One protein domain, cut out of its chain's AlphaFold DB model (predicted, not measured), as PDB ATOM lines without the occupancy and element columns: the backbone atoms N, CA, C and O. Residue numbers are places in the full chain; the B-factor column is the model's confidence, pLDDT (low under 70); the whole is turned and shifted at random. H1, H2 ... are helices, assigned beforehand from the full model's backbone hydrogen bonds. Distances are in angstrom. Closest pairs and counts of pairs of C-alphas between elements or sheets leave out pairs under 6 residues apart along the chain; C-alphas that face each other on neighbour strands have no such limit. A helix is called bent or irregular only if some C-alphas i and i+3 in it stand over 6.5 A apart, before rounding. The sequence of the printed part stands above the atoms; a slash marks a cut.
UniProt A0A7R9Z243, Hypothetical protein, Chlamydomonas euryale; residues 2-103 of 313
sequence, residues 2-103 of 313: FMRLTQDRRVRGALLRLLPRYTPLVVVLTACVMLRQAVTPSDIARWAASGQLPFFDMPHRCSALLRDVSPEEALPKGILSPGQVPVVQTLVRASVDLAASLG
ATOM      1  N   PHE A   2     184.182 195.276 174.134       33.03
ATOM      2  CA  PHE A   2     184.371 194.153 175.071       33.03
ATOM      3  C   PHE A   2     183.060 193.492 175.547       33.03
ATOM      4  O   PHE A   2     183.002 192.272 175.667       33.03
ATOM      5  N   MET A   3     181.987 194.270 175.749       36.38
ATOM      6  CA  MET A   3     180.670 193.737 176.148       36.38
ATOM      7  C   MET A   3     179.949 192.946 175.042       36.38
ATOM      8  O   MET A   3     179.277 191.967 175.346       36.38
ATOM      9  N   ARG A   4     180.120 193.306 173.759       48.88
ATOM     10  CA  ARG A   4     179.542 192.523 172.646       48.88
ATOM     11  C   ARG A   4     180.225 191.156 172.519       48.88
ATOM     12  O   ARG A   4     179.553 190.141 172.407       48.88
ATOM     13  N   LEU A   5     181.550 191.109 172.686       50.84
ATOM     14  CA  LEU A   5     182.334 189.868 172.638       50.84
ATOM     15  C   LEU A   5     181.976 188.871 173.755       50.84
ATOM     16  O   LEU A   5     182.029 187.657 173.544       50.84
ATOM     17  N   THR A   6     181.633 189.347 174.956       53.19
ATOM     18  CA  THR A   6     181.217 188.472 176.065       53.19
ATOM     19  C   THR A   6     179.785 187.973 175.896       53.19
ATOM     20  O   THR A   6     179.511 186.814 176.217       53.19
ATOM     21  N   GLN A   7     178.893 188.799 175.346       60.28
ATOM     22  CA  GLN A   7     177.528 188.412 174.996       60.28
ATOM     23  C   GLN A   7     177.517 187.365 173.872       60.28
ATOM     24  O   GLN A   7     176.904 186.312 174.042       60.28
ATOM     25  N   ASP A   8     178.321 187.553 172.822       66.50
ATOM     26  CA  ASP A   8     178.484 186.584 171.728       66.50
ATOM     27  C   ASP A   8     179.016 185.232 172.214       66.50
ATOM     28  O   ASP A   8     178.565 184.175 171.770       66.50
ATOM     29  N   ARG A   9     179.950 185.224 173.175       67.88
ATOM     30  CA  ARG A   9     180.457 183.976 173.773       67.88
ATOM     31  C   ARG A   9     179.392 183.245 174.586       67.88
ATOM     32  O   ARG A   9     179.332 182.018 174.530       67.88
ATOM     33  N   ARG A  10     178.556 183.974 175.332       72.75
ATOM     34  CA  ARG A  10     177.462 183.390 176.125       72.75
ATOM     35  C   ARG A  10     176.364 182.830 175.230       72.75
ATOM     36  O   ARG A  10     175.969 181.686 175.434       72.75
ATOM     37  N   VAL A  11     175.940 183.589 174.220       73.50
ATOM     38  CA  VAL A  11     174.936 183.161 173.234       73.50
ATOM     39  C   VAL A  11     175.445 181.956 172.453       73.50
ATOM     40  O   VAL A  11     174.768 180.935 172.400       73.50
ATOM     41  N   ARG A  12     176.686 181.992 171.955       73.00
ATOM     42  CA  ARG A  12     177.312 180.839 171.294       73.00
ATOM     43  C   ARG A  12     177.383 179.614 172.205       73.00
ATOM     44  O   ARG A  12     177.119 178.505 171.756       73.00
ATOM     45  N   GLY A  13     177.742 179.797 173.474       75.50
ATOM     46  CA  GLY A  13     177.788 178.711 174.451       75.50
ATOM     47  C   GLY A  13     176.408 178.151 174.810       75.50
ATOM     48  O   GLY A  13     176.311 176.977 175.153       75.50
ATOM     49  N   ALA A  14     175.349 178.960 174.756       79.62
ATOM     50  CA  ALA A  14     173.971 178.504 174.923       79.62
ATOM     51  C   ALA A  14     173.473 177.766 173.670       79.62
ATOM     52  O   ALA A  14     172.957 176.659 173.777       79.62
ATOM     53  N   LEU A  15     173.735 178.312 172.479       76.75
ATOM     54  CA  LEU A  15     173.394 177.676 171.208       76.75
ATOM     55  C   LEU A  15     174.098 176.330 171.033       76.75
ATOM     56  O   LEU A  15     173.454 175.373 170.648       76.75
ATOM     57  N   LEU A  16     175.380 176.211 171.384       79.75
ATOM     58  CA  LEU A  16     176.099 174.929 171.318       79.75
ATOM     59  C   LEU A  16     175.634 173.906 172.364       79.75
ATOM     60  O   LEU A  16     175.917 172.720 172.210       79.75
ATOM     61  N   ARG A  17     174.953 174.353 173.426       79.62
ATOM     62  CA  ARG A  17     174.290 173.463 174.387       79.62
ATOM     63  C   ARG A  17     172.963 172.937 173.845       79.62
ATOM     64  O   ARG A  17     172.645 171.785 174.100       79.62
ATOM     65  N   LEU A  18     172.228 173.761 173.098       79.69
ATOM     66  CA  LEU A  18     170.953 173.384 172.477       79.69
ATOM     67  C   LEU A  18     171.144 172.600 171.173       79.69
ATOM     68  O   LEU A  18     170.433 171.637 170.913       79.69
ATOM     69  N   LEU A  19     172.125 172.997 170.367       83.19
ATOM     70  CA  LEU A  19     172.443 172.418 169.071       83.19
ATOM     71  C   LEU A  19     173.949 172.124 168.986       83.19
ATOM     72  O   LEU A  19     174.728 172.915 168.437       83.19
ATOM     73  N   PRO A  20     174.397 170.994 169.562       86.00
ATOM     74  CA  PRO A  20     175.767 170.543 169.402       86.00
ATOM     75  C   PRO A  20     176.164 170.406 167.927       86.00
ATOM     76  O   PRO A  20     175.372 170.061 167.058       86.00
ATOM     77  N   ARG A  21     177.451 170.591 167.630       85.81
ATOM     78  CA  ARG A  21     177.975 170.513 166.249       85.81
ATOM     79  C   ARG A  21     177.731 169.166 165.568       85.81
ATOM     80  O   ARG A  21     177.721 169.084 164.349       85.81
ATOM     81  N   TYR A  22     177.581 168.111 166.362       90.25
ATOM     82  CA  TYR A  22     177.347 166.754 165.886       90.25
ATOM     83  C   TYR A  22     175.860 166.416 165.704       90.25
ATOM     84  O   TYR A  22     175.559 165.298 165.293       90.25
ATOM     85  N   THR A  23     174.934 167.349 165.968       90.31
ATOM     86  CA  THR A  23     173.491 167.119 165.791       90.31
ATOM     87  C   THR A  23     173.125 166.566 164.411       90.31
ATOM     88  O   THR A  23     172.338 165.625 164.375       90.31
ATOM     89  N   PRO A  24     173.712 167.017 163.281       91.38
ATOM     90  CA  PRO A  24     173.407 166.419 161.981       91.38
ATOM     91  C   PRO A  24     173.689 164.910 161.929       91.38
ATOM     92  O   PRO A  24     172.880 164.152 161.407       91.38
ATOM     93  N   LEU A  25     174.794 164.451 162.528       94.38
ATOM     94  CA  LEU A  25     175.135 163.025 162.581       94.38
ATOM     95  C   LEU A  25     174.176 162.240 163.482       94.38
ATOM     96  O   LEU A  25     173.859 161.093 163.186       94.38
ATOM     97  N   VAL A  26     173.705 162.864 164.563       94.88
ATOM     98  CA  VAL A  26     172.704 162.284 165.468       94.88
ATOM     99  C   VAL A  26     171.368 162.119 164.756       94.88
ATOM    100  O   VAL A  26     170.771 161.051 164.840       94.88
ATOM    101  N   VAL A  27     170.928 163.129 164.002       95.00
ATOM    102  CA  VAL A  27     169.703 163.055 163.192       95.00
ATOM    103  C   VAL A  27     169.815 161.936 162.158       95.00
ATOM    104  O   VAL A  27     168.903 161.122 162.055       95.00
ATOM    105  N   VAL A  28     170.943 161.845 161.445       95.75
ATOM    106  CA  VAL A  28     171.179 160.772 160.467       95.75
ATOM    107  C   VAL A  28     171.149 159.398 161.135       95.75
ATOM    108  O   VAL A  28     170.436 158.519 160.664       95.75
ATOM    109  N   LEU A  29     171.863 159.207 162.251       95.44
ATOM    110  CA  LEU A  29     171.864 157.932 162.975       95.44
ATOM    111  C   LEU A  29     170.456 157.555 163.456       95.44
ATOM    112  O   LEU A  29     170.021 156.424 163.254       95.44
ATOM    113  N   THR A  30     169.734 158.509 164.044       95.38
ATOM    114  CA  THR A  30     168.359 158.320 164.531       95.38
ATOM    115  C   THR A  30     167.432 157.916 163.384       95.38
ATOM    116  O   THR A  30     166.720 156.920 163.489       95.38
ATOM    117  N   ALA A  31     167.504 158.619 162.250       95.94
ATOM    118  CA  ALA A  31     166.728 158.297 161.057       95.94
ATOM    119  C   ALA A  31     167.077 156.907 160.499       95.94
ATOM    120  O   ALA A  31     166.176 156.141 160.174       95.94
ATOM    121  N   CYS A  32     168.362 156.539 160.435       95.75
ATOM    122  CA  CYS A  32     168.784 155.202 160.010       95.75
ATOM    123  C   CYS A  32     168.200 154.102 160.907       95.75
ATOM    124  O   CYS A  32     167.731 153.089 160.389       95.75
ATOM    125  N   VAL A  33     168.195 154.304 162.228       94.00
ATOM    126  CA  VAL A  33     167.611 153.352 163.187       94.00
ATOM    127  C   VAL A  33     166.099 153.245 162.990       94.00
ATOM    128  O   VAL A  33     165.584 152.136 162.861       94.00
ATOM    129  N   MET A  34     165.394 154.373 162.872       94.75
ATOM    130  CA  MET A  34     163.948 154.393 162.614       94.75
ATOM    131  C   MET A  34     163.575 153.706 161.294       94.75
ATOM    132  O   MET A  34     162.608 152.952 161.235       94.75
ATOM    133  N   LEU A  35     164.373 153.913 160.246       95.50
ATOM    134  CA  LEU A  35     164.207 153.284 158.933       95.50
ATOM    135  C   LEU A  35     164.759 151.851 158.872       95.50
ATOM    136  O   LEU A  35     164.841 151.277 157.784       95.50
ATOM    137  N   ARG A  36     165.175 151.288 160.015       94.50
ATOM    138  CA  ARG A  36     165.738 149.936 160.154       94.50
ATOM    139  C   ARG A  36     166.864 149.645 159.155       94.50
ATOM    140  O   ARG A  36     166.990 148.533 158.646       94.50
ATOM    141  N   GLN A  37     167.699 150.645 158.888       95.62
ATOM    142  CA  GLN A  37     168.872 150.503 158.033       95.62
ATOM    143  C   GLN A  37     169.972 149.741 158.773       95.62
ATOM    144  O   GLN A  37     170.213 149.974 159.958       95.62
ATOM    145  N   ALA A  38     170.673 148.849 158.072       94.12
ATOM    146  CA  ALA A  38     171.788 148.071 158.617       94.12
ATOM    147  C   ALA A  38     173.061 148.925 158.757       94.12
ATOM    148  O   ALA A  38     174.094 148.626 158.163       94.12
ATOM    149  N   VAL A  39     172.973 150.014 159.522       93.06
ATOM    150  CA  VAL A  39     174.023 151.015 159.720       93.06
ATOM    151  C   VAL A  39     174.391 151.063 161.195       93.06
ATOM    152  O   VAL A  39     173.527 151.151 162.063       93.06
ATOM    153  N   THR A  40     175.686 151.013 161.481       92.38
ATOM    154  CA  THR A  40     176.220 151.137 162.835       92.38
ATOM    155  C   THR A  40     176.629 152.590 163.118       92.38
ATOM    156  O   THR A  40     177.005 153.329 162.206       92.38
ATOM    157  N   PRO A  41     176.648 153.025 164.389       92.69
ATOM    158  CA  PRO A  41     177.187 154.320 164.788       92.69
ATOM    159  C   PRO A  41     178.636 154.522 164.336       92.69
ATOM    160  O   PRO A  41     179.040 155.638 164.015       92.69
ATOM    161  N   SER A  42     179.410 153.432 164.291       90.06
ATOM    162  CA  SER A  42     180.774 153.432 163.775       90.06
ATOM    163  C   SER A  42     180.810 153.757 162.287       90.06
ATOM    164  O   SER A  42     181.717 154.464 161.873       90.06
ATOM    165  N   ASP A  43     179.827 153.318 161.493       90.88
ATOM    166  CA  ASP A  43     179.730 153.692 160.077       90.88
ATOM    167  C   ASP A  43     179.448 155.182 159.917       90.88
ATOM    168  O   ASP A  43     180.146 155.838 159.160       90.88
ATOM    169  N   ILE A  44     178.508 155.751 160.681       93.38
ATOM    170  CA  ILE A  44     178.228 157.198 160.635       93.38
ATOM    171  C   ILE A  44     179.480 158.010 160.986       93.38
ATOM    172  O   ILE A  44     179.828 158.959 160.281       93.38
ATOM    173  N   ALA A  45     180.186 157.622 162.052       90.12
ATOM    174  CA  ALA A  45     181.446 158.256 162.431       90.12
ATOM    175  C   ALA A  45     182.512 158.092 161.333       90.12
ATOM    176  O   ALA A  45     183.198 159.053 160.988       90.12
ATOM    177  N   ARG A  46     182.613 156.897 160.740       87.94
ATOM    178  CA  ARG A  46     183.535 156.576 159.644       87.94
ATOM    179  C   ARG A  46     183.248 157.407 158.396       87.94
ATOM    180  O   ARG A  46     184.168 157.961 157.804       87.94
ATOM    181  N   TRP A  47     181.987 157.518 157.998       89.75
ATOM    182  CA  TRP A  47     181.547 158.278 156.832       89.75
ATOM    183  C   TRP A  47     181.751 159.778 157.030       89.75
ATOM    184  O   TRP A  47     182.192 160.461 156.111       89.75
ATOM    185  N   ALA A  48     181.515 160.288 158.241       89.44
ATOM    186  CA  ALA A  48     181.842 161.667 158.592       89.44
ATOM    187  C   ALA A  48     183.356 161.926 158.561       89.44
ATOM    188  O   ALA A  48     183.788 162.962 158.063       89.44
ATOM    189  N   ALA A  49     184.159 160.985 159.066       84.69
ATOM    190  CA  ALA A  49     185.615 161.093 159.070       84.69
ATOM    191  C   ALA A  49     186.209 161.013 157.661       84.69
ATOM    192  O   ALA A  49     187.144 161.739 157.374       84.69
ATOM    193  N   SER A  50     185.667 160.160 156.789       81.12
ATOM    194  CA  SER A  50     186.156 159.948 155.415       81.12
ATOM    195  C   SER A  50     185.622 160.958 154.397       81.12
ATOM    196  O   SER A  50     185.993 160.882 153.232       81.12
ATOM    197  N   GLY A  51     184.733 161.868 154.803       80.81
ATOM    198  CA  GLY A  51     184.118 162.848 153.902       80.81
ATOM    199  C   GLY A  51     182.961 162.307 153.060       80.81
ATOM    200  O   GLY A  51     182.358 163.065 152.305       80.81
ATOM    201  N   GLN A  52     182.591 161.031 153.218       86.06
ATOM    202  CA  GLN A  52     181.397 160.459 152.579       86.06
ATOM    203  C   GLN A  52     180.110 161.131 153.071       86.06
ATOM    204  O   GLN A  52     179.172 161.328 152.300       86.06
ATOM    205  N   LEU A  53     180.071 161.516 154.350       88.94
ATOM    206  CA  LEU A  53     179.096 162.477 154.850       88.94
ATOM    207  C   LEU A  53     179.735 163.870 154.836       88.94
ATOM    208  O   LEU A  53     180.836 164.021 155.376       88.94
ATOM    209  N   PRO A  54     179.049 164.905 154.309       86.81
ATOM    210  CA  PRO A  54     179.574 166.265 154.210       86.81
ATOM    211  C   PRO A  54     179.544 166.976 155.572       86.81
ATOM    212  O   PRO A  54     178.952 168.037 155.729       86.81
ATOM    213  N   PHE A  55     180.145 166.361 156.590       88.06
ATOM    214  CA  PHE A  55     180.163 166.860 157.955       88.06
ATOM    215  C   PHE A  55     181.099 168.064 158.066       88.06
ATOM    216  O   PHE A  55     180.652 169.147 158.435       88.06
ATOM    217  N   PHE A  56     182.368 167.898 157.678       84.06
ATOM    218  CA  PHE A  56     183.386 168.958 157.693       84.06
ATOM    219  C   PHE A  56     183.128 170.069 156.673       84.06
ATOM    220  O   PHE A  56     183.370 171.237 156.967       84.06
ATOM    221  N   ASP A  57     182.532 169.718 155.536       80.25
ATOM    222  CA  ASP A  57     182.181 170.644 154.455       80.25
ATOM    223  C   ASP A  57     180.835 171.372 154.679       80.25
ATOM    224  O   ASP A  57     180.449 172.268 153.926       80.25
ATOM    225  N   MET A  58     180.096 171.021 155.739       81.50
ATOM    226  CA  MET A  58     178.774 171.589 156.025       81.50
ATOM    227  C   MET A  58     178.752 173.130 156.087       81.50
ATOM    228  O   MET A  58     177.871 173.716 155.456       81.50
ATOM    229  N   PRO A  59     179.705 173.832 156.737       79.69
ATOM    230  CA  PRO A  59     179.714 175.297 156.760       79.69
ATOM    231  C   PRO A  59     179.792 175.913 155.367       79.69
ATOM    232  O   PRO A  59     179.154 176.934 155.107       79.69
ATOM    233  N   HIS A  60     180.573 175.304 154.473       78.56
ATOM    234  CA  HIS A  60     180.700 175.782 153.109       78.56
ATOM    235  C   HIS A  60     179.407 175.539 152.333       78.56
ATOM    236  O   HIS A  60     178.886 176.473 151.722       78.56
ATOM    237  N   ARG A  61     178.825 174.341 152.424       79.38
ATOM    238  CA  ARG A  61     177.552 174.024 151.754       79.38
ATOM    239  C   ARG A  61     176.407 174.908 152.237       79.38
ATOM    240  O   ARG A  61     175.647 175.435 151.431       79.38
ATOM    241  N   CYS A  62     176.333 175.149 153.542       78.75
ATOM    242  CA  CYS A  62     175.344 176.043 154.133       78.75
ATOM    243  C   CYS A  62     175.630 177.520 153.842       78.75
ATOM    244  O   CYS A  62     174.712 178.328 153.914       78.75
ATOM    245  N   SER A  63     176.862 177.899 153.481       77.88
ATOM    246  CA  SER A  63     177.199 179.303 153.212       77.88
ATOM    247  C   SER A  63     176.385 179.902 152.073       77.88
ATOM    248  O   SER A  63     176.117 181.093 152.122       77.88
ATOM    249  N   ALA A  64     175.987 179.097 151.078       75.88
ATOM    250  CA  ALA A  64     175.113 179.528 149.992       75.88
ATOM    251  C   ALA A  64     173.681 179.781 150.488       75.88
ATOM    252  O   ALA A  64     173.108 180.816 150.176       75.88
ATOM    253  N   LEU A  65     173.151 178.879 151.320       76.38
ATOM    254  CA  LEU A  65     171.812 178.983 151.914       76.38
ATOM    255  C   LEU A  65     171.693 180.139 152.918       76.38
ATOM    256  O   LEU A  65     170.613 180.671 153.132       76.38
ATOM    257  N   LEU A  66     172.808 180.521 153.541       75.62
ATOM    258  CA  LEU A  66     172.871 181.587 154.539       75.62
ATOM    259  C   LEU A  66     173.218 182.960 153.941       75.62
ATOM    260  O   LEU A  66     173.373 183.908 154.707       75.62
ATOM    261  N   ARG A  67     173.376 183.091 152.613       74.00
ATOM    262  CA  ARG A  67     173.672 184.394 151.977       74.00
ATOM    263  C   ARG A  67     172.515 185.375 152.100       74.00
ATOM    264  O   ARG A  67     172.764 186.562 152.275       74.00
ATOM    265  N   ASP A  68     171.294 184.856 152.037       75.19
ATOM    266  CA  ASP A  68     170.071 185.658 152.010       75.19
ATOM    267  C   ASP A  68     169.504 185.916 153.417       75.19
ATOM    268  O   ASP A  68     168.509 186.619 153.575       75.19
ATOM    269  N   VAL A  69     170.139 185.360 154.456       77.44
ATOM    270  CA  VAL A  69     169.730 185.541 155.854       77.44
ATOM    271  C   VAL A  69     170.320 186.839 156.391       77.44
ATOM    272  O   VAL A  69     171.513 187.111 156.224       77.44
ATOM    273  N   SER A  70     169.491 187.639 157.063       71.25
ATOM    274  CA  SER A  70     169.939 188.896 157.656       71.25
ATOM    275  C   SER A  70     171.072 188.642 158.670       71.25
ATOM    276  O   SER A  70     171.069 187.632 159.378       71.25
ATOM    277  N   PRO A  71     172.069 189.538 158.788       67.12
ATOM    278  CA  PRO A  71     173.190 189.352 159.713       67.12
ATOM    279  C   PRO A  71     172.766 189.308 161.191       67.12
ATOM    280  O   PRO A  71     173.545 188.854 162.026       67.12
ATOM    281  N   GLU A  72     171.550 189.759 161.511       66.31
ATOM    282  CA  GLU A  72     170.956 189.688 162.850       66.31
ATOM    283  C   GLU A  72     170.332 188.311 163.148       66.31
ATOM    284  O   GLU A  72     170.317 187.881 164.300       66.31
ATOM    285  N   GLU A  73     169.892 187.584 162.115       67.44
ATOM    286  CA  GLU A  73     169.356 186.215 162.201       67.44
ATOM    287  C   GLU A  73     170.415 185.141 161.900       67.44
ATOM    288  O   GLU A  73     170.229 183.954 162.186       67.44
ATOM    289  N   ALA A  74     171.550 185.542 161.322       66.19
ATOM    290  CA  ALA A  74     172.596 184.634 160.892       66.19
ATOM    291  C   ALA A  74     173.266 183.931 162.084       66.19
ATOM    292  O   ALA A  74     173.910 184.543 162.942       66.19
ATOM    293  N   LEU A  75     173.190 182.598 162.094       67.69
ATOM    294  CA  LEU A  75     173.926 181.776 163.050       67.69
ATOM    295  C   LEU A  75     175.437 182.051 162.934       67.69
ATOM    296  O   LEU A  75     175.990 182.027 161.829       67.69
ATOM    297  N   PRO A  76     176.155 182.239 164.060       68.81
ATOM    298  CA  PRO A  76     177.603 182.373 164.033       68.81
ATOM    299  C   PRO A  76     178.252 181.203 163.279       68.81
ATOM    300  O   PRO A  76     178.097 180.050 163.681       68.81
ATOM    301  N   LYS A  77     179.045 181.482 162.231       67.25
ATOM    302  CA  LYS A  77     179.691 180.456 161.375       67.25
ATOM    303  C   LYS A  77     180.427 179.373 162.174       67.25
ATOM    304  O   LYS A  77     180.388 178.195 161.834       67.25
ATOM    305  N   GLY A  78     181.033 179.756 163.300       68.69
ATOM    306  CA  GLY A  78     181.727 178.841 164.206       68.69
ATOM    307  C   GLY A  78     180.832 177.853 164.971       68.69
ATOM    308  O   GLY A  78     181.372 177.052 165.733       68.69
ATOM    309  N   ILE A  79     179.505 177.919 164.842       72.69
ATOM    310  CA  ILE A  79     178.561 176.891 165.314       72.69
ATOM    311  C   ILE A  79     178.445 175.773 164.281       72.69
ATOM    312  O   ILE A  79     178.402 174.612 164.662       72.69
ATOM    313  N   LEU A  80     178.465 176.121 162.996       73.25
ATOM    314  CA  LEU A  80     178.352 175.160 161.903       73.25
ATOM    315  C   LEU A  80     179.666 174.424 161.653       73.25
ATOM    316  O   LEU A  80     179.636 173.285 161.212       73.25
ATOM    317  N   SER A  81     180.815 175.041 161.959       76.56
ATOM    318  CA  SER A  81     182.127 174.401 161.810       76.56
ATOM    319  C   SER A  81     182.290 173.232 162.786       76.56
ATOM    320  O   SER A  81     182.452 173.480 163.993       76.56
ATOM    321  N   PRO A  82     182.284 171.971 162.316       78.19
ATOM    322  CA  PRO A  82     182.571 170.845 163.188       78.19
ATOM    323  C   PRO A  82     184.019 170.911 163.673       78.19
ATOM    324  O   PRO A  82     184.900 171.455 163.013       78.19
ATOM    325  N   GLY A  83     184.257 170.406 164.885       75.44
ATOM    326  CA  GLY A  83     185.609 170.347 165.448       75.44
ATOM    327  C   GLY A  83     186.273 169.002 165.181       75.44
ATOM    328  O   GLY A  83     187.347 168.932 164.606       75.44
ATOM    329  N   GLN A  84     185.611 167.939 165.619       81.44
ATOM    330  CA  GLN A  84     186.061 166.560 165.490       81.44
ATOM    331  C   GLN A  84     184.835 165.672 165.306       81.44
ATOM    332  O   GLN A  84     183.736 166.043 165.739       81.44
ATOM    333  N   VAL A  85     185.027 164.506 164.694       85.00
ATOM    334  CA  VAL A  85     183.988 163.476 164.685       85.00
ATOM    335  C   VAL A  85     183.731 163.056 166.139       85.00
ATOM    336  O   VAL A  85     184.684 162.804 166.881       85.00
ATOM    337  N   PRO A  86     182.470 163.050 166.596       86.88
ATOM    338  CA  PRO A  86     182.138 162.647 167.957       86.88
ATOM    339  C   PRO A  86     182.474 161.173 168.194       86.88
ATOM    340  O   PRO A  86     182.392 160.338 167.294       86.88
ATOM    341  N   VAL A  87     182.777 160.839 169.446       88.44
ATOM    342  CA  VAL A  87     182.920 159.441 169.865       88.44
ATOM    343  C   VAL A  87     181.587 158.719 169.661       88.44
ATOM    344  O   VAL A  87     180.529 159.265 169.974       88.44
ATOM    345  N   VAL A  88     181.642 157.469 169.201       90.31
ATOM    346  CA  VAL A  88     180.469 156.624 168.923       90.31
ATOM    347  C   VAL A  88     179.452 156.621 170.073       90.31
ATOM    348  O   VAL A  88     178.263 156.814 169.844       90.31
ATOM    349  N   GLN A  89     179.902 156.498 171.324       90.00
ATOM    350  CA  GLN A  89     179.009 156.535 172.490       90.00
ATOM    351  C   GLN A  89     178.247 157.860 172.631       90.00
ATOM    352  O   GLN A  89     177.096 157.868 173.058       90.00
ATOM    353  N   THR A  90     178.870 158.981 172.251       91.12
ATOM    354  CA  THR A  90     178.215 160.295 172.274       91.12
ATOM    355  C   THR A  90     177.107 160.363 171.230       91.12
ATOM    356  O   THR A  90     176.035 160.876 171.537       91.12
ATOM    357  N   LEU A  91     177.334 159.804 170.035       92.62
ATOM    358  CA  LEU A  91     176.307 159.710 168.994       92.62
ATOM    359  C   LEU A  91     175.120 158.866 169.451       92.62
ATOM    360  O   LEU A  91     173.978 159.288 169.291       92.62
ATOM    361  N   VAL A  92     175.389 157.698 170.042       93.75
ATOM    362  CA  VAL A  92     174.345 156.789 170.532       93.75
ATOM    363  C   VAL A  92     173.508 157.464 171.611       93.75
ATOM    364  O   VAL A  92     172.293 157.543 171.464       93.75
ATOM    365  N   ARG A  93     174.149 158.015 172.652       93.00
ATOM    366  CA  ARG A  93     173.449 158.720 173.734       93.00
ATOM    367  C   ARG A  93     172.584 159.857 173.198       93.00
ATOM    368  O   ARG A  93     171.392 159.885 173.463       93.00
ATOM    369  N   ALA A  94     173.161 160.731 172.375       92.88
ATOM    370  CA  ALA A  94     172.431 161.865 171.821       92.88
ATOM    371  C   ALA A  94     171.276 161.446 170.892       92.88
ATOM    372  O   ALA A  94     170.306 162.183 170.782       92.88
ATOM    373  N   SER A  95     171.358 160.282 170.238       93.94
ATOM    374  CA  SER A  95     170.262 159.759 169.402       93.94
ATOM    375  C   SER A  95     169.098 159.258 170.250       93.94
ATOM    376  O   SER A  95     167.944 159.520 169.923       93.94
ATOM    377  N   VAL A  96     169.395 158.585 171.366       93.69
ATOM    378  CA  VAL A  96     168.372 158.170 172.335       93.69
ATOM    379  C   VAL A  96     167.724 159.393 172.988       93.69
ATOM    380  O   VAL A  96     166.500 159.472 173.040       93.69
ATOM    381  N   ASP A  97     168.525 160.382 173.400       93.25
ATOM    382  CA  ASP A  97     168.022 161.640 173.966       93.25
ATOM    383  C   ASP A  97     167.151 162.408 172.954       93.25
ATOM    384  O   ASP A  97     166.093 162.928 173.308       93.25
ATOM    385  N   LEU A  98     167.564 162.448 171.678       93.62
ATOM    386  CA  LEU A  98     166.796 163.081 170.606       93.62
ATOM    387  C   LEU A  98     165.443 162.387 170.421       93.62
ATOM    388  O   LEU A  98     164.417 163.062 170.401       93.62
ATOM    389  N   ALA A  99     165.424 161.058 170.328       94.19
ATOM    390  CA  ALA A  99     164.185 160.303 170.182       94.19
ATOM    391  C   ALA A  99     163.234 160.523 171.369       94.19
ATOM    392  O   ALA A  99     162.050 160.797 171.163       94.19
ATOM    393  N   ALA A 100     163.768 160.528 172.596       93.44
ATOM    394  CA  ALA A 100     163.004 160.835 173.801       93.44
ATOM    395  C   ALA A 100     162.423 162.259 173.767       93.44
ATOM    396  O   ALA A 100     161.257 162.458 174.098       93.44
ATOM    397  N   SER A 101     163.203 163.245 173.308       92.69
ATOM    398  CA  SER A 101     162.739 164.634 173.172       92.69
ATOM    399  C   SER A 101     161.642 164.812 172.117       92.69
ATOM    400  O   SER A 101     160.799 165.694 172.253       92.69
ATOM    401  N   LEU A 102     161.637 163.962 171.087       93.50
ATOM    402  CA  LEU A 102     160.629 163.947 170.028       93.50
ATOM    403  C   LEU A 102     159.398 163.096 170.387       93.50
ATOM    404  O   LEU A 102     158.435 163.090 169.624       93.50
ATOM    405  N   GLY A 103     159.418 162.378 171.515       94.31
ATOM    406  CA  GLY A 103     158.353 161.446 171.896       94.31
ATOM    407  C   GLY A 103     158.244 160.236 170.964       94.31
ATOM    408  O   GLY A 103     157.160 159.683 170.804       94.31
TER     409      GLY A 103
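This is residues 2 to 103 of the 313 residues of the protein "Hypothetical protein" of Chlamydomonas euryale (UniProt A0A7R9Z243). Three helices, H2, H3 and H6, make a small crossed cluster at one end of an elongated domain, H6 running across the hairpin of H2 and H3. At the other end H1, the short H5 and H4 make a loose row with few contacts, H5 in the middle, and residues 2 to 7 of H1 stick out as an arm. The printed part has 102 residues with six named helices, H1 to H6 in order along the chain, and no named strand; the class is all helix. It is only just compact, close to loose, with a radius of gyration of the C-alphas of 15.2 A, and spans 49 by 27 by 23 A.

The longest helix, H1, residues 2 to 18, only just touches H5, residues 77 to 80, with 3 pairs of C-alphas within 8 A; residues 12 to 16 of H1 alone take part, and the closest C-alphas are those of Leu 16 and Ile 79, 6.8 A apart. H5 also only just touches H4, residues 58 to 65, with 3 such pairs, the closest C-alphas being those of Pro 59 and Leu 80 at 5.3 A. H1 and H4 are apart. H2, residues 23 to 34, touches H6, residues 88 to 102, with residues 25 to 30 alone; the two stand about perpendicular at 75 degrees, and the closest C-alphas, of Val 26 and Ser 95, are 5.3 A apart. H2, with residues 25 to 29 alone, also touches H3, residues 41 to 49, in a helical hairpin at a steep tilt of 39 degrees, opposite ways; the closest C-alphas are those of Leu 29 and Pro 41, 6.7 A apart. H6 touches H3 with residues 88 to 92 alone, only just about perpendicular at 71 degrees, the closest C-alphas being those of Pro 41 and Val 88 at 5.8 A. In H1, H2, H3 and H6 every pair of O of residue i and N of residue i+4 is within hydrogen-bond range; in H4 2 of 4 are, and H5 is too short for such a pair.

H1 begins at C-alpha 2 (184.371, 194.153, 175.071) and measures 24.9 A from first to last C-alpha. H2, residues 23 to 34, measures 16.2 A and begins at C-alpha 23 (173.491, 167.119, 165.791). H3, residues 41 to 49, H4, residues 58 to 65, and H5, residues 77 to 80, are shorter, at 12.2 A, 11.0 A and 5.5 A. H4 is neither bent nor irregular, but only just: C-alphas 61 and 64 are 6.3 A apart. H6 measures 21.2 A and ends at C-alpha 102 (160.629, 163.947, 170.028).

The two C-alphas farthest apart are those of Phe 2 and Ala 38, 50.5 A. Residues 2 to 7 and 67 to 73 stand free; the body without them spans 39 by 29 by 23 A. The link from H4 to H5, 11 residues, is long, and the link from H1 to H2 is tight. The printed part has no cut. The mean pLDDT of the printed part is 82.2, and the model's confidence is low, under 70, at residues 2 to 9 and 71 to 78.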